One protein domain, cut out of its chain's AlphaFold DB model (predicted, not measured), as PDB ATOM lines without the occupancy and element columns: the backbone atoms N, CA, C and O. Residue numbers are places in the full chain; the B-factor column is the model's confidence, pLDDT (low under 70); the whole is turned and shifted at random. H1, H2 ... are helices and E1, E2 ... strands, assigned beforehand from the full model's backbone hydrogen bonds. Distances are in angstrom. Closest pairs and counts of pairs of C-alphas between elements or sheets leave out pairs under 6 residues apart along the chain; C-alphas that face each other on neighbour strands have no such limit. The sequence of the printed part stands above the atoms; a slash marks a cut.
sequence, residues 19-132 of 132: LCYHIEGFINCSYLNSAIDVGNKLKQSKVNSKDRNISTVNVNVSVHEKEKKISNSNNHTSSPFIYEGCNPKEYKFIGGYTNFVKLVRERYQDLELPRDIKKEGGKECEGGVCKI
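What this domain is: This is residues 19 to 132 of the 132 residues of an uncharacterized protein of Gigaspora rosea (UniProt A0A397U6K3). A twisted sheet of four strands has one face covered by two helices, H1 and H2, which lie side by side and run along the strands; the last 25 residues, 108 to 132, have no named element, and of these the stretch from about 112 to 119 passes the helices on the side away from the sheet, while the stretch after 126 folds back toward the sheet's level. The printed part has 114 residues, with four named strands and two named helices in the order E1, H1, E2, E3, E4, H2 along the chain. The sheet is mixed, in the order E2, E1, E3, E4: E2 and E1 are parallel, while E1 with E3 and E3 with E4 are antiparallel. The class is mixed, helices and strands, though under half of the printed residues, 49 of 114, are in named elements. The whole is compact, with a radius of gyration of the C-alphas of 13.8 A, and the C-alphas span 40 by 33 by 20 A.

Where its parts are: The printed part begins with strand E1, residues 19 to 25, 20.1 A from first to last C-alpha; C-alpha 19 is at (215.319, 183.192, 237.258). Helix H1, residues 30 to 44, is the longest helix and measures 21.2 A. Strand E2, residues 56 to 63, is the longest strand and measures 23.5 A; C-alpha 56 is at (220.791, 180.328, 238.138). Strand E3 takes residues 81 to 84 and measures 10.5 A, and strand E4 takes residues 92 to 95 and measures 9.3 A. Helix H2, residues 97 to 107, measures 15.2 A and ends with C-alpha 107 at (215.922, 190.405, 246.292).

How they stand to each other: In the sheet, E2 and E4 are the edge strands, and from edge to edge the strands' lines turn by 66 degrees. E1 and E2 are parallel at 15 degrees, with N 21 and O 58 at 2.8 A and N 60 and O 21 at 2.9 A, both within hydrogen-bond range. With H1 between them they make a strand-helix-strand unit, two parallel neighbour strands joined through a helix, and its crossover is right-handed. E1 and E3 are antiparallel at 168 degrees, with N 81 and O 24 within hydrogen-bond range at 2.7 A. E3 and E4 are a hairpin, antiparallel at 140 degrees, with N 84 and O 92 within hydrogen-bond range at 2.8 A. E2 and E4 are apart. H1 is on the sheet at a height of 9.1 A, over E2 and E1, and runs along the strands, at 21 degrees to E2 on the local plane; the closest C-alphas of H1 and E2 are those of Lys 43 and Val 57, 5.1 A apart. H2 is on the same face at a height of 10.0 A, over E3 and only just over E4, where 3 of its C-alphas fall; it runs along the strands, at 2 degrees to E3 on the local plane. The closest C-alphas of H2 and E3 are those of Ile 82 and Phe 100, 7.0 A apart. This makes two layers, the helices on one face of the sheet. H1 and H2 touch, the closest C-alphas being those of Ala 35 and Tyr 97 at 5.7 A, and they run the same way at a shallow tilt of 24 degrees. In H1 and H2 every O i to N i+4 pair is within hydrogen-bond range.

The domain as a whole: The two C-alphas farthest apart, those of Arg 52 and Lys 123, are 42.3 A from each other. The printed part has no cut. The links H1 to E2, of 11 residues, and E2 to E3, of 17 residues, are long. The mean pLDDT of the printed part is 76.0, and residues 46 to 53, 66 to 76 and 114 to 132 are under 70. Residue 132 is the chain's last residue.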
ATOM      1  N   LEU A  19     215.954 181.891 237.400       87.81
ATOM      2  CA  LEU A  19     215.319 183.192 237.258       87.81
ATOM      3  C   LEU A  19     215.761 183.854 235.955       87.81
ATOM      4  O   LEU A  19     216.954 183.982 235.698       87.81
ATOM      5  N   CYS A  20     214.813 184.320 235.147       90.56
ATOM      6  CA  CYS A  20     215.107 184.968 233.874       90.56
ATOM      7  C   CYS A  20     214.691 186.439 233.875       90.56
ATOM      8  O   CYS A  20     213.572 186.776 234.267       90.56
ATOM      9  N   TYR A  21     215.570 187.294 233.360       93.12
ATOM     10  CA  TYR A  21     215.277 188.683 233.037       93.12
ATOM     11  C   TYR A  21     215.427 188.921 231.535       93.12
ATOM     12  O   TYR A  21     216.419 188.514 230.928       93.12
ATOM     13  N   HIS A  22     214.457 189.610 230.943       93.06
ATOM     14  CA  HIS A  22     214.534 190.103 229.573       93.06
ATOM     15  C   HIS A  22     214.660 191.625 229.594       93.06
ATOM     16  O   HIS A  22     213.827 192.300 230.194       93.06
ATOM     17  N   ILE A  23     215.705 192.157 228.964       92.25
ATOM     18  CA  ILE A  23     216.000 193.588 228.893       92.25
ATOM     19  C   ILE A  23     215.929 194.000 227.424       92.25
ATOM     20  O   ILE A  23     216.781 193.618 226.627       92.25
ATOM     21  N   GLU A  24     214.922 194.792 227.077       89.88
ATOM     22  CA  GLU A  24     214.690 195.302 225.726       89.88
ATOM     23  C   GLU A  24     214.890 196.825 225.710       89.88
ATOM     24  O   GLU A  24     214.462 197.531 226.623       89.88
ATOM     25  N   GLY A  25     215.558 197.392 224.706       86.25
ATOM     26  CA  GLY A  25     215.734 198.849 224.657       86.25
ATOM     27  C   GLY A  25     216.488 199.379 223.447       86.25
ATOM     28  O   GLY A  25     216.878 198.629 222.560       86.25
ATOM     29  N   PHE A  26     216.713 200.690 223.413       83.00
ATOM     30  CA  PHE A  26     217.422 201.341 222.311       83.00
ATOM     31  C   PHE A  26     218.934 201.310 222.539       83.00
ATOM     32  O   PHE A  26     219.404 201.679 223.612       83.00
ATOM     33  N   ILE A  27     219.703 200.919 221.522       75.44
ATOM     34  CA  ILE A  27     221.153 200.680 221.633       75.44
ATOM     35  C   ILE A  27     221.960 201.900 222.124       75.44
ATOM     36  O   ILE A  27     222.985 201.742 222.780       75.44
ATOM     37  N   ASN A  28     221.466 203.119 221.885       75.81
ATOM     38  CA  ASN A  28     222.110 204.370 222.303       75.81
ATOM     39  C   ASN A  28     221.669 204.863 223.699       75.81
ATOM     40  O   ASN A  28     221.999 205.979 224.102       75.81
ATOM     41  N   CYS A  29     220.914 204.051 224.447       78.12
ATOM     42  CA  CYS A  29     220.399 204.389 225.769       78.12
ATOM     43  C   CYS A  29     221.386 203.999 226.879       78.12
ATOM     44  O   CYS A  29     221.665 202.821 227.104       78.12
ATOM     45  N   SER A  30     221.867 204.972 227.656       81.94
ATOM     46  CA  SER A  30     222.745 204.694 228.802       81.94
ATOM     47  C   SER A  30     222.056 203.895 229.911       81.94
ATOM     48  O   SER A  30     222.701 203.077 230.574       81.94
ATOM     49  N   TYR A  31     220.740 204.053 230.078       83.56
ATOM     50  CA  TYR A  31     219.955 203.238 231.007       83.56
ATOM     51  C   TYR A  31     219.816 201.783 230.545       83.56
ATOM     52  O   TYR A  31     219.757 200.897 231.397       83.56
ATOM     53  N   LEU A  32     219.813 201.513 229.231       87.56
ATOM     54  CA  LEU A  32     219.883 200.147 228.707       87.56
ATOM     55  C   LEU A  32     221.227 199.516 229.077       87.56
ATOM     56  O   LEU A  32     221.245 198.458 229.698       87.56
ATOM     57  N   ASN A  33     222.335 200.196 228.776       87.19
ATOM     58  CA  ASN A  33     223.676 199.696 229.098       87.19
ATOM     59  C   ASN A  33     223.840 199.442 230.603       87.19
ATOM     60  O   ASN A  33     224.304 198.381 231.014       87.19
ATOM     61  N   SER A  34     223.342 200.357 231.436       88.12
ATOM     62  CA  SER A  34     223.355 200.184 232.892       88.12
ATOM     63  C   SER A  34     222.517 198.980 233.344       88.12
ATOM     64  O   SER A  34     222.915 198.256 234.256       88.12
ATOM     65  N   ALA A  35     221.357 198.732 232.723       89.69
ATOM     66  CA  ALA A  35     220.540 197.557 233.026       89.69
ATOM     67  C   ALA A  35     221.254 196.251 232.649       89.69
ATOM     68  O   ALA A  35     221.223 195.291 233.421       89.69
ATOM     69  N   ILE A  36     221.931 196.236 231.497       90.31
ATOM     70  CA  ILE A  36     222.744 195.106 231.037       90.31
ATOM     71  C   ILE A  36     223.866 194.817 232.039       90.31
ATOM     72  O   ILE A  36     224.050 193.664 232.422       90.31
ATOM     73  N   ASP A  37     224.561 195.843 232.536       90.81
ATOM     74  CA  ASP A  37     225.623 195.680 233.537       90.81
ATOM     75  C   ASP A  37     225.108 195.051 234.838       90.81
ATOM     76  O   ASP A  37     225.728 194.134 235.384       90.81
ATOM     77  N   VAL A  38     223.946 195.499 235.325       89.69
ATOM     78  CA  VAL A  38     223.283 194.903 236.498       89.69
ATOM     79  C   VAL A  38     222.927 193.438 236.233       89.69
ATOM     80  O   VAL A  38     223.184 192.580 237.078       89.69
ATOM     81  N   GLY A  39     222.388 193.135 235.052       89.94
ATOM     82  CA  GLY A  39     222.069 191.769 234.644       89.94
ATOM     83  C   GLY A  39     223.297 190.856 234.558       89.94
ATOM     84  O   GLY A  39     223.281 189.730 235.053       89.94
ATOM     85  N   ASN A  40     224.399 191.350 234.001       88.88
ATOM     86  CA  ASN A  40     225.653 190.605 233.915       88.88
ATOM     87  C   ASN A  40     226.230 190.303 235.302       88.88
ATOM     88  O   ASN A  40     226.664 189.177 235.551       88.88
ATOM     89  N   LYS A  41     226.174 191.268 236.228       88.19
ATOM     90  CA  LYS A  41     226.568 191.051 237.628       88.19
ATOM     91  C   LYS A  41     225.734 189.960 238.298       88.19
ATOM     92  O   LYS A  41     226.291 189.124 239.003       88.19
ATOM     93  N   LEU A  42     224.423 189.939 238.053       87.00
ATOM     94  CA  LEU A  42     223.536 188.895 238.570       87.00
ATOM     95  C   LEU A  42     223.896 187.508 238.040       87.00
ATOM     96  O   LEU A  42     223.923 186.555 238.809       87.00
ATOM     97  N   LYS A  43     224.201 187.404 236.745       85.62
ATOM     98  CA  LYS A  43     224.584 186.141 236.105       85.62
ATOM     99  C   LYS A  43     225.919 185.598 236.625       85.62
ATOM    100  O   LYS A  43     226.095 184.388 236.723       85.62
ATOM    101  N   GLN A  44     226.871 186.484 236.917       80.69
ATOM    102  CA  GLN A  44     228.217 186.110 237.369       80.69
ATOM    103  C   GLN A  44     228.289 185.818 238.868       80.69
ATOM    104  O   GLN A  44     229.135 185.043 239.311       80.69
ATOM    105  N   SER A  45     227.431 186.452 239.659       71.00
ATOM    106  CA  SER A  45     227.439 186.262 241.097       71.00
ATOM    107  C   SER A  45     226.691 184.983 241.474       71.00
ATOM    108  O   SER A  45     225.558 184.756 241.054       71.00
ATOM    109  N   LYS A  46     227.280 184.181 242.368       65.00
ATOM    110  CA  LYS A  46     226.535 183.203 243.177       65.00
ATOM    111  C   LYS A  46     225.747 183.973 244.233       65.00
ATOM    112  O   LYS A  46     226.088 183.949 245.411       65.00
ATOM    113  N   VAL A  47     224.790 184.789 243.796       63.38
ATOM    114  CA  VAL A  47     224.100 185.684 244.717       63.38
ATOM    115  C   VAL A  47     223.194 184.853 245.611       63.38
ATOM    116  O   VAL A  47     222.366 184.093 245.109       63.38
ATOM    117  N   ASN A  48     223.296 185.053 246.922       64.06
ATOM    118  CA  ASN A  48     222.275 184.595 247.852       64.06
ATOM    119  C   ASN A  48     220.991 185.386 247.576       64.06
ATOM    120  O   ASN A  48     220.793 186.499 248.066       64.06
ATOM    121  N   SER A  49     220.128 184.833 246.729       67.69
ATOM    122  CA  SER A  49     218.754 185.304 246.627       67.69
ATOM    123  C   SER A  49     218.041 185.019 247.950       67.69
ATOM    124  O   SER A  49     218.274 183.987 248.583       67.69
ATOM    125  N   LYS A  50     217.117 185.898 248.356       66.69
ATOM    126  CA  LYS A  50     216.157 185.573 249.431       66.69
ATOM    127  C   LYS A  50     215.379 184.288 249.134       66.69
ATOM    128  O   LYS A  50     214.934 183.613 250.058       66.69
ATOM    129  N   ASP A  51     215.232 183.961 247.854       66.62
ATOM    130  CA  ASP A  51     214.678 182.698 247.397       66.62
ATOM    131  C   ASP A  51     215.796 181.666 247.211       66.62
ATOM    132  O   ASP A  51     216.538 181.692 246.227       66.62
ATOM    133  N   ARG A  52     215.916 180.755 248.184       66.12
ATOM    134  CA  ARG A  52     216.926 179.685 248.194       66.12
ATOM    135  C   ARG A  52     216.733 178.655 247.079       66.12
ATOM    136  O   ARG A  52     217.610 177.816 246.897       66.12
ATOM    137  N   ASN A  53     215.619 178.716 246.353       68.69
ATOM    138  CA  ASN A  53     215.359 177.831 245.227       68.69
ATOM    139  C   ASN A  53     215.924 178.375 243.912       68.69
ATOM    140  O   ASN A  53     215.861 177.668 242.921       68.69
ATOM    141  N   ILE A  54     216.485 179.590 243.867       72.25
ATOM    142  CA  ILE A  54     217.076 180.123 242.632       72.25
ATOM    143  C   ILE A  54     218.524 179.641 242.507       72.25
ATOM    144  O   ILE A  54     219.398 180.075 243.259       72.25
ATOM    145  N   SER A  55     218.782 178.760 241.542       70.31
ATOM    146  CA  SER A  55     220.113 178.205 241.269       70.31
ATOM    147  C   SER A  55     220.883 179.005 240.221       70.31
ATOM    148  O   SER A  55     222.111 179.090 240.294       70.31
ATOM    149  N   THR A  56     220.182 179.602 239.256       80.31
ATOM    150  CA  THR A  56     220.791 180.328 238.138       80.31
ATOM    151  C   THR A  56     219.998 181.586 237.794       80.31
ATOM    152  O   THR A  56     218.775 181.638 237.927       80.31
ATOM    153  N   VAL A  57     220.705 182.627 237.344       85.75
ATOM    154  CA  VAL A  57     220.087 183.838 236.793       85.75
ATOM    155  C   VAL A  57     220.464 183.966 235.323       85.75
ATOM    156  O   VAL A  57     221.641 184.057 234.973       85.75
ATOM    157  N   ASN A  58     219.454 184.009 234.463       88.56
ATOM    158  CA  ASN A  58     219.585 184.206 233.029       88.56
ATOM    159  C   ASN A  58     219.162 185.624 232.657       88.56
ATOM    160  O   ASN A  58     218.128 186.117 233.101       88.56
ATOM    161  N   VAL A  59     219.956 186.281 231.816       89.06
ATOM    162  CA  VAL A  59     219.663 187.627 231.320       89.06
ATOM    163  C   VAL A  59     219.738 187.607 229.806       89.06
ATOM    164  O   VAL A  59     220.783 187.291 229.240       89.06
ATOM    165  N   ASN A  60     218.621 187.949 229.174       91.00
ATOM    166  CA  ASN A  60     218.483 188.056 227.731       91.00
ATOM    167  C   ASN A  60     218.335 189.529 227.363       91.00
ATOM    168  O   ASN A  60     217.498 190.225 227.934       91.00
ATOM    169  N   VAL A  61     219.133 189.988 226.406       88.75
ATOM    170  CA  VAL A  61     219.136 191.382 225.954       88.75
ATOM    171  C   VAL A  61     218.663 191.430 224.509       88.75
ATOM    172  O   VAL A  61     219.131 190.651 223.680       88.75
ATOM    173  N   SER A  62     217.747 192.342 224.208       87.19
ATOM    174  CA  SER A  62     217.252 192.587 222.859       87.19
ATOM    175  C   SER A  62     217.251 194.083 222.550       87.19
ATOM    176  O   SER A  62     217.109 194.934 223.432       87.19
ATOM    177  N   VAL A  63     217.442 194.416 221.276       82.69
ATOM    178  CA  VAL A  63     217.265 195.788 220.802       82.69
ATOM    179  C   VAL A  63     215.793 195.973 220.459       82.69
ATOM    180  O   VAL A  63     215.209 195.149 219.757       82.69
ATOM    181  N   HIS A  64     215.197 197.048 220.964       75.88
ATOM    182  CA  HIS A  64     213.831 197.411 220.638       75.88
ATOM    183  C   HIS A  64     213.787 198.086 219.268       75.88
ATOM    184  O   HIS A  64     214.424 199.120 219.048       75.88
ATOM    185  N   GLU A  65     213.015 197.514 218.353       70.12
ATOM    186  CA  GLU A  65     212.703 198.143 217.075       70.12
ATOM    187  C   GLU A  65     211.632 199.218 217.297       70.12
ATOM    188  O   GLU A  65     210.619 198.954 217.939       70.12
ATOM    189  N   LYS A  66     211.835 200.430 216.756       60.72
ATOM    190  CA  LYS A  66     210.939 201.592 216.957       60.72
ATOM    191  C   LYS A  66     209.467 201.319 216.603       60.72
ATOM    192  O   LYS A  66     208.586 202.009 217.101       60.72
ATOM    193  N   GLU A  67     209.196 200.328 215.756       57.78
ATOM    194  CA  GLU A  67     207.854 200.001 215.255       57.78
ATOM    195  C   GLU A  67     207.142 198.911 216.072       57.78
ATOM    196  O   GLU A  67     205.961 198.619 215.852       57.78
ATOM    197  N   LYS A  68     207.831 198.291 217.034       61.22
ATOM    198  CA  LYS A  68     207.287 197.162 217.779       61.22
ATOM    199  C   LYS A  68     206.436 197.656 218.943       61.22
ATOM    200  O   LYS A  68     206.924 198.207 219.924       61.22
ATOM    201  N   LYS A  69     205.129 197.406 218.868       59.69
ATOM    202  CA  LYS A  69     204.210 197.700 219.973       59.69
ATOM    203  C   LYS A  69     204.619 196.896 221.206       59.69
ATOM    204  O   LYS A  69     204.672 195.667 221.162       59.69
ATOM    205  N   ILE A  70     204.870 197.587 222.309       61.19
ATOM    206  CA  ILE A  70     205.283 196.938 223.546       61.19
ATOM    207  C   ILE A  70     204.040 196.364 224.222       61.19
ATOM    208  O   ILE A  70     203.207 197.093 224.766       61.19
ATOM    209  N   SER A  71     203.879 195.047 224.155       58.38
ATOM    210  CA  SER A  71     202.826 194.361 224.895       58.38
ATOM    211  C   SER A  71     203.115 194.438 226.398       58.38
ATOM    212  O   SER A  71     204.259 194.337 226.844       58.38
ATOM    213  N   ASN A  72     202.063 194.640 227.194       62.75
ATOM    214  CA  ASN A  72     202.106 194.624 228.662       62.75
ATOM    215  C   ASN A  72     203.025 195.675 229.330       62.75
ATOM    216  O   ASN A  72     203.401 195.498 230.485       62.75
ATOM    217  N   SER A  73     203.360 196.787 228.660       60.50
ATOM    218  CA  SER A  73     204.248 197.825 229.218       60.50
ATOM    219  C   SER A  73     203.599 198.796 230.208       60.50
ATOM    220  O   SER A  73     204.272 199.709 230.671       60.50
ATOM    221  N   ASN A  74     202.307 198.665 230.535       64.88
ATOM    222  CA  ASN A  74     201.593 199.581 231.441       64.88
ATOM    223  C   ASN A  74     201.807 201.081 231.116       64.88
ATOM    224  O   ASN A  74     202.020 201.886 232.019       64.88
ATOM    225  N   ASN A  75     201.777 201.462 229.831       68.81
ATOM    226  CA  ASN A  75     202.072 202.823 229.348       68.81
ATOM    227  C   ASN A  75     203.520 203.300 229.583       68.81
ATOM    228  O   ASN A  75     203.785 204.500 229.543       68.81
ATOM    229  N   HIS A  76     204.473 202.395 229.819       68.19
ATOM    230  CA  HIS A  76     205.890 202.744 229.814       68.19
ATOM    231  C   HIS A  76     206.317 203.103 228.390       68.19
ATOM    232  O   HIS A  76     206.080 202.339 227.453       68.19
ATOM    233  N   THR A  77     206.949 204.263 228.236       72.38
ATOM    234  CA  THR A  77     207.339 204.833 226.937       72.38
ATOM    235  C   THR A  77     208.829 205.146 226.860       72.38
ATOM    236  O   THR A  77     209.262 205.887 225.985       72.38
ATOM    237  N   SER A  78     209.628 204.609 227.781       77.62
ATOM    238  CA  SER A  78     211.060 204.882 227.870       77.62
ATOM    239  C   SER A  78     211.881 203.607 227.939       77.62
ATOM    240  O   SER A  78     211.479 202.642 228.571       77.62
ATOM    241  N   SER A  79     213.061 203.618 227.333       81.38
ATOM    242  CA  SER A  79     214.015 202.520 227.442       81.38
ATOM    243  C   SER A  79     214.760 202.531 228.789       81.38
ATOM    244  O   SER A  79     215.058 203.610 229.312       81.38
ATOM    245  N   PRO A  80     215.153 201.353 229.317       88.94
ATOM    246  CA  PRO A  80     214.818 200.003 228.840       88.94
ATOM    247  C   PRO A  80     213.440 199.519 229.313       88.94
ATOM    248  O   PRO A  80     212.922 199.997 230.313       88.94
ATOM    249  N   PHE A  81     212.897 198.514 228.631       89.31
ATOM    250  CA  PHE A  81     211.748 197.710 229.035       89.31
ATOM    251  C   PHE A  81     212.262 196.405 229.628       89.31
ATOM    252  O   PHE A  81     212.932 195.627 228.948       89.31
ATOM    253  N   ILE A  82     211.991 196.178 230.909       91.62
ATOM    254  CA  ILE A  82     212.530 195.029 231.631       91.62
ATOM    255  C   ILE A  82     211.385 194.125 232.070       91.62
ATOM    256  O   ILE A  82     210.398 194.586 232.650       91.62
ATOM    257  N   TYR A  83     211.541 192.831 231.813       92.75
ATOM    258  CA  TYR A  83     210.583 191.784 232.145       92.75
ATOM    259  C   TYR A  83     211.246 190.685 232.971       92.75
ATOM    260  O   TYR A  83     212.434 190.404 232.819       92.75
ATOM    261  N   GLU A  84     210.457 190.045 233.823       91.38
ATOM    262  CA  GLU A  84     210.802 188.816 234.533       91.38
ATOM    263  C   GLU A  84     210.053 187.639 233.905       91.38
ATOM    264  O   GLU A  84     208.859 187.748 233.626       91.38
ATOM    265  N   GLY A  85     210.744 186.521 233.693       89.62
ATOM    266  CA  GLY A  85     210.180 185.293 233.133       89.62
ATOM    267  C   GLY A  85     211.062 184.694 232.041       89.62
ATOM    268  O   GLY A  85     211.775 185.406 231.333       89.62
ATOM    269  N   CYS A  86     211.048 183.367 231.915       87.38
ATOM    270  CA  CYS A  86     211.846 182.660 230.906       87.38
ATOM    271  C   CYS A  86     211.095 182.514 229.573       87.38
ATOM    272  O   CYS A  86     211.719 182.450 228.514       87.38
ATOM    273  N   ASN A  87     209.758 182.537 229.607       85.12
ATOM    274  CA  ASN A  87     208.896 182.412 228.436       85.12
ATOM    275  C   ASN A  87     208.190 183.744 228.118       85.12
ATOM    276  O   ASN A  87     207.538 184.287 229.008       85.12
ATOM    277  N   PRO A  88     208.225 184.243 226.865       82.44
ATOM    278  CA  PRO A  88     207.528 185.468 226.464       82.44
ATOM    279  C   PRO A  88     206.044 185.537 226.849       82.44
ATOM    280  O   PRO A  88     205.528 186.620 227.114       82.44
ATOM    281  N   LYS A  89     205.343 184.395 226.906       82.56
ATOM    282  CA  LYS A  89     203.925 184.334 227.312       82.56
ATOM    283  C   LYS A  89     203.705 184.590 228.807       82.56
ATOM    284  O   LYS A  89     202.594 184.917 229.207       82.56
ATOM    285  N   GLU A  90     204.752 184.441 229.607       83.81
ATOM    286  CA  GLU A  90     204.747 184.557 231.068       83.81
ATOM    287  C   GLU A  90     205.517 185.796 231.540       83.81
ATOM    288  O   GLU A  90     205.681 186.005 232.740       83.81
ATOM    289  N   TYR A  91     205.996 186.626 230.606       87.94
ATOM    290  CA  TYR A  91     206.739 187.833 230.932       87.94
ATOM    291  C   TYR A  91     205.904 188.768 231.797       87.94
ATOM    292  O   TYR A  91     204.882 189.321 231.379       87.94
ATOM    293  N   LYS A  92     206.404 189.000 233.005       90.25
ATOM    294  CA  LYS A  92     205.902 190.008 233.920       90.25
ATOM    295  C   LYS A  92     206.716 191.275 233.740       90.25
ATOM    296  O   LYS A  92     207.912 191.302 234.024       90.25
ATOM    297  N   PHE A  93     206.067 192.339 233.290       90.50
ATOM    298  CA  PHE A  93     206.728 193.629 233.146       90.50
ATOM    299  C   PHE A  93     207.145 194.188 234.515       90.50
ATOM    300  O   PHE A  93     206.322 194.316 235.423       90.50
ATOM    301  N   ILE A  94     208.432 194.510 234.658       91.62
ATOM    302  CA  ILE A  94     209.026 195.105 235.864       91.62
ATOM    303  C   ILE A  94     209.003 196.636 235.778       91.62
ATOM    304  O   ILE A  94     208.792 197.306 236.790       91.62
ATOM    305  N   GLY A  95     209.236 197.196 234.588       89.44
ATOM    306  CA  GLY A  95     209.414 198.633 234.383       89.44
ATOM    307  C   GLY A  95     210.727 198.960 233.678       89.44
ATOM    308  O   GLY A  95     211.237 198.159 232.895       89.44
ATOM    309  N   GLY A  96     211.273 200.137 233.990       89.06
ATOM    310  CA  GLY A  96     212.576 200.576 233.499       89.06
ATOM    311  C   GLY A  96     213.730 200.245 234.442       89.06
ATOM    312  O   GLY A  96     213.571 199.556 235.452       89.06
ATOM    313  N   TYR A  97     214.908 200.791 234.143       88.56
ATOM    314  CA  TYR A  97     216.132 200.556 234.918       88.56
ATOM    315  C   TYR A  97     215.962 200.802 236.427       88.56
ATOM    316  O   TYR A  97     216.369 199.971 237.236       88.56
ATOM    317  N   THR A  98     215.326 201.908 236.827       86.88
ATOM    318  CA  THR A  98     215.130 202.241 238.250       86.88
ATOM    319  C   THR A  98     214.315 201.174 238.980       86.88
ATOM    320  O   THR A  98     214.660 200.792 240.100       86.88
ATOM    321  N   ASN A  99     213.254 200.663 238.347       90.25
ATOM    322  CA  ASN A  99     212.435 199.585 238.902       90.25
ATOM    323  C   ASN A  99     213.248 198.298 239.036       90.25
ATOM    324  O   ASN A  99     213.187 197.641 240.074       90.25
ATOM    325  N   PHE A 100     214.048 197.980 238.018       91.31
ATOM    326  CA  PHE A 100     214.898 196.799 238.022       91.31
ATOM    327  C   PHE A 100     215.960 196.851 239.123       91.31
ATOM    328  O   PHE A 100     216.049 195.925 239.918       91.31
ATOM    329  N   VAL A 101     216.692 197.958 239.267       89.44
ATOM    330  CA  VAL A 101     217.679 198.125 240.349       89.44
ATOM    331  C   VAL A 101     217.028 198.017 241.725       89.44
ATOM    332  O   VAL A 101     217.589 197.377 242.613       89.44
ATOM    333  N   LYS A 102     215.844 198.615 241.916       89.81
ATOM    334  CA  LYS A 102     215.098 198.499 243.174       89.81
ATOM    335  C   LYS A 102     214.755 197.038 243.479       89.81
ATOM    336  O   LYS A 102     215.078 196.566 244.566       89.81
ATOM    337  N   LEU A 103     214.182 196.322 242.509       90.50
ATOM    338  CA  LEU A 103     213.845 194.902 242.641       90.50
ATOM    339  C   LEU A 103     215.082 194.062 242.971       90.50
ATOM    340  O   LEU A 103     215.040 193.217 243.864       90.50
ATOM    341  N   VAL A 104     216.196 194.317 242.285       88.56
ATOM    342  CA  VAL A 104     217.445 193.588 242.501       88.56
ATOM    343  C   VAL A 104     217.977 193.836 243.912       88.56
ATOM    344  O   VAL A 104     218.254 192.875 244.618       88.56
ATOM    345  N   ARG A 105     218.034 195.088 244.381       87.38
ATOM    346  CA  ARG A 105     218.458 195.410 245.759       87.38
ATOM    347  C   ARG A 105     217.578 194.742 246.817       87.38
ATOM    348  O   ARG A 105     218.071 194.309 247.853       87.38
ATOM    349  N   GLU A 106     216.274 194.656 246.571       86.94
ATOM    350  CA  GLU A 106     215.333 194.028 247.502       86.94
ATOM    351  C   GLU A 106     215.486 192.501 247.560       86.94
ATOM    352  O   GLU A 106     215.295 191.910 248.631       86.94
ATOM    353  N   ARG A 107     215.823 191.865 246.431       87.00
ATOM    354  CA  ARG A 107     215.922 190.405 246.292       87.00
ATOM    355  C   ARG A 107     217.315 189.850 246.603       87.00
ATOM    356  O   ARG A 107     217.414 188.729 247.100       87.00
ATOM    357  N   TYR A 108     218.356 190.638 246.351       84.25
ATOM    358  CA  TYR A 108     219.759 190.229 246.363       84.25
ATOM    359  C   TYR A 108     220.575 191.119 247.305       84.25
ATOM    360  O   TYR A 108     221.127 192.139 246.898       84.25
ATOM    361  N   GLN A 109     220.630 190.736 248.582       71.75
ATOM    362  CA  GLN A 109     221.181 191.575 249.655       71.75
ATOM    363  C   GLN A 109     222.703 191.766 249.574       71.75
ATOM    364  O   GLN A 109     223.194 192.824 249.954       71.75
ATOM    365  N   ASP A 110     223.423 190.787 249.023       74.38
ATOM    366  CA  ASP A 110     224.892 190.778 248.967       74.38
ATOM    367  C   ASP A 110     225.454 191.346 247.650       74.38
ATOM    368  O   ASP A 110     226.665 191.351 247.430       74.38
ATOM    369  N   LEU A 111     224.590 191.800 246.731       79.69
ATOM    370  CA  LEU A 111     225.033 192.284 245.428       79.69
ATOM    371  C   LEU A 111     225.378 193.777 245.478       79.69
ATOM    372  O   LEU A 111     224.499 194.637 245.566       79.69
ATOM    373  N   GLU A 112     226.662 194.093 245.319       79.06
ATOM    374  CA  GLU A 112     227.124 195.473 245.174       79.06
ATOM    375  C   GLU A 112     226.722 196.060 243.810       79.06
ATOM    376  O   GLU A 112     227.403 195.948 242.775       79.06
ATOM    377  N   LEU A 113     225.569 196.722 243.811       77.56
ATOM    378  CA  LEU A 113     225.103 197.513 242.684       77.56
ATOM    379  C   LEU A 113     225.699 198.926 242.727       77.56
ATOM    380  O   LEU A 113     225.895 199.476 243.814       77.56
ATOM    381  N   PRO A 114     225.942 199.555 241.562       67.25
ATOM    382  CA  PRO A 114     226.333 200.958 241.511       67.25
ATOM    383  C   PRO A 114     225.356 201.809 242.333       67.25
ATOM    384  O   PRO A 114     224.131 201.658 242.225       67.25
ATOM    385  N   ARG A 115     225.896 202.670 243.203       58.06
ATOM    386  CA  ARG A 115     225.089 203.562 244.049       58.06
ATOM    387  C   ARG A 115     224.436 204.669 243.225       58.06
ATOM    388  O   ARG A 115     223.281 204.997 243.490       58.06
ATOM    389  N   ASP A 116     225.111 205.099 242.160       54.88
ATOM    390  CA  ASP A 116     224.700 206.221 241.327       54.88
ATOM    391  C   ASP A 116     224.496 205.813 239.868       54.88
ATOM    392  O   ASP A 116     225.307 205.118 239.253       54.88
ATOM    393  N   ILE A 117     223.379 206.276 239.314       53.47
ATOM    394  CA  ILE A 117     223.081 206.210 237.887       53.47
ATOM    395  C   ILE A 117     224.002 207.223 237.207       53.47
ATOM    396  O   ILE A 117     223.876 208.423 237.465       53.47
ATOM    397  N   LYS A 118     224.920 206.779 236.340       47.31
ATOM    398  CA  LYS A 118     225.644 207.716 235.473       47.31
ATOM    399  C   LYS A 118     224.619 208.411 234.575       47.31
ATOM    400  O   LYS A 118     224.082 207.805 233.651       47.31
ATOM    401  N   LYS A 119     224.328 209.682 234.865       46.97
ATOM    402  CA  LYS A 119     223.550 210.585 234.007       46.97
ATOM    403  C   LYS A 119     224.385 210.974 232.783       46.97
ATOM    404  O   LYS A 119     224.724 212.136 232.615       46.97
ATOM    405  N   GLU A 120     224.763 210.020 231.945       42.19
ATOM    406  CA  GLU A 120     225.416 210.340 230.676       42.19
ATOM    407  C   GLU A 120     224.420 210.055 229.558       42.19
ATOM    408  O   GLU A 120     224.203 208.921 229.137       42.19
ATOM    409  N   GLY A 121     223.702 211.115 229.181       41.03
ATOM    410  CA  GLY A 121     222.766 211.113 228.068       41.03
ATOM    411  C   GLY A 121     223.526 211.037 226.750       41.03
ATOM    412  O   GLY A 121     224.237 211.971 226.381       41.03
ATOM    413  N   GLY A 122     223.357 209.926 226.033       38.94
ATOM    414  CA  GLY A 122     223.583 209.891 224.593       38.94
ATOM    415  C   GLY A 122     222.588 210.825 223.902       38.94
ATOM    416  O   GLY A 122     221.488 211.046 224.404       38.94
ATOM    417  N   LYS A 123     222.976 211.391 222.757       42.62
ATOM    418  CA  LYS A 123     222.290 212.484 222.037       42.62
ATOM    419  C   LYS A 123     220.825 212.215 221.606       42.62
ATOM    420  O   LYS A 123     220.219 213.102 221.024       42.62
ATOM    421  N   GLU A 124     220.252 211.047 221.911       44.25
ATOM    422  CA  GLU A 124     218.834 210.689 221.696       44.25
ATOM    423  C   GLU A 124     217.987 210.700 222.990       44.25
ATOM    424  O   GLU A 124     216.806 210.362 222.967       44.25
ATOM    425  N   CYS A 125     218.568 211.070 224.134       49.88
ATOM    426  CA  CYS A 125     217.925 210.948 225.441       49.88
ATOM    427  C   CYS A 125     217.817 212.324 226.113       49.88
ATOM    428  O   CYS A 125     218.746 212.780 226.784       49.88
ATOM    429  N   GLU A 126     216.675 212.996 225.959       46.47
ATOM    430  CA  GLU A 126     216.392 214.221 226.712       46.47
ATOM    431  C   GLU A 126     216.263 213.893 228.208       46.47
ATOM    432  O   GLU A 126     215.428 213.093 228.634       46.47
ATOM    433  N   GLY A 127     217.137 214.480 229.030       50.12
ATOM    434  CA  GLY A 127     217.130 214.265 230.481       50.12
ATOM    435  C   GLY A 127     217.507 212.844 230.921       50.12
ATOM    436  O   GLY A 127     217.167 212.444 232.033       50.12
ATOM    437  N   GLY A 128     218.189 212.072 230.065       50.56
ATOM    438  CA  GLY A 128     218.557 210.679 230.334       50.56
ATOM    439  C   GLY A 128     217.451 209.669 230.016       50.56
ATOM    440  O   GLY A 128     217.705 208.476 230.024       50.56
ATOM    441  N   VAL A 129     216.243 210.099 229.663       53.59
ATOM    442  CA  VAL A 129     215.154 209.182 229.316       53.59
ATOM    443  C   VAL A 129     215.088 209.059 227.798       53.59
ATOM    444  O   VAL A 129     214.723 210.011 227.115       53.59
ATOM    445  N   CYS A 130     215.438 207.895 227.253       60.00
ATOM    446  CA  CYS A 130     215.297 207.645 225.819       60.00
ATOM    447  C   CYS A 130     213.850 207.203 225.577       60.00
ATOM    448  O   CYS A 130     213.480 206.065 225.885       60.00
ATOM    449  N   LYS A 131     213.016 208.157 225.157       61.84
ATOM    450  CA  LYS A 131     211.591 207.948 224.893       61.84
ATOM    451  C   LYS A 131     211.387 207.334 223.506       61.84
ATOM    452  O   LYS A 131     212.229 207.513 222.629       61.84
ATOM    453  N   ILE A 132     210.288 206.599 223.358       57.50
ATOM    454  CA  ILE A 132     209.733 206.193 222.057       57.50
ATOM    455  C   ILE A 132     209.248 207.439 221.317       57.50
ATOM    456  O   ILE A 132     208.617 208.291 221.989       57.50
TER     457      ILE A 132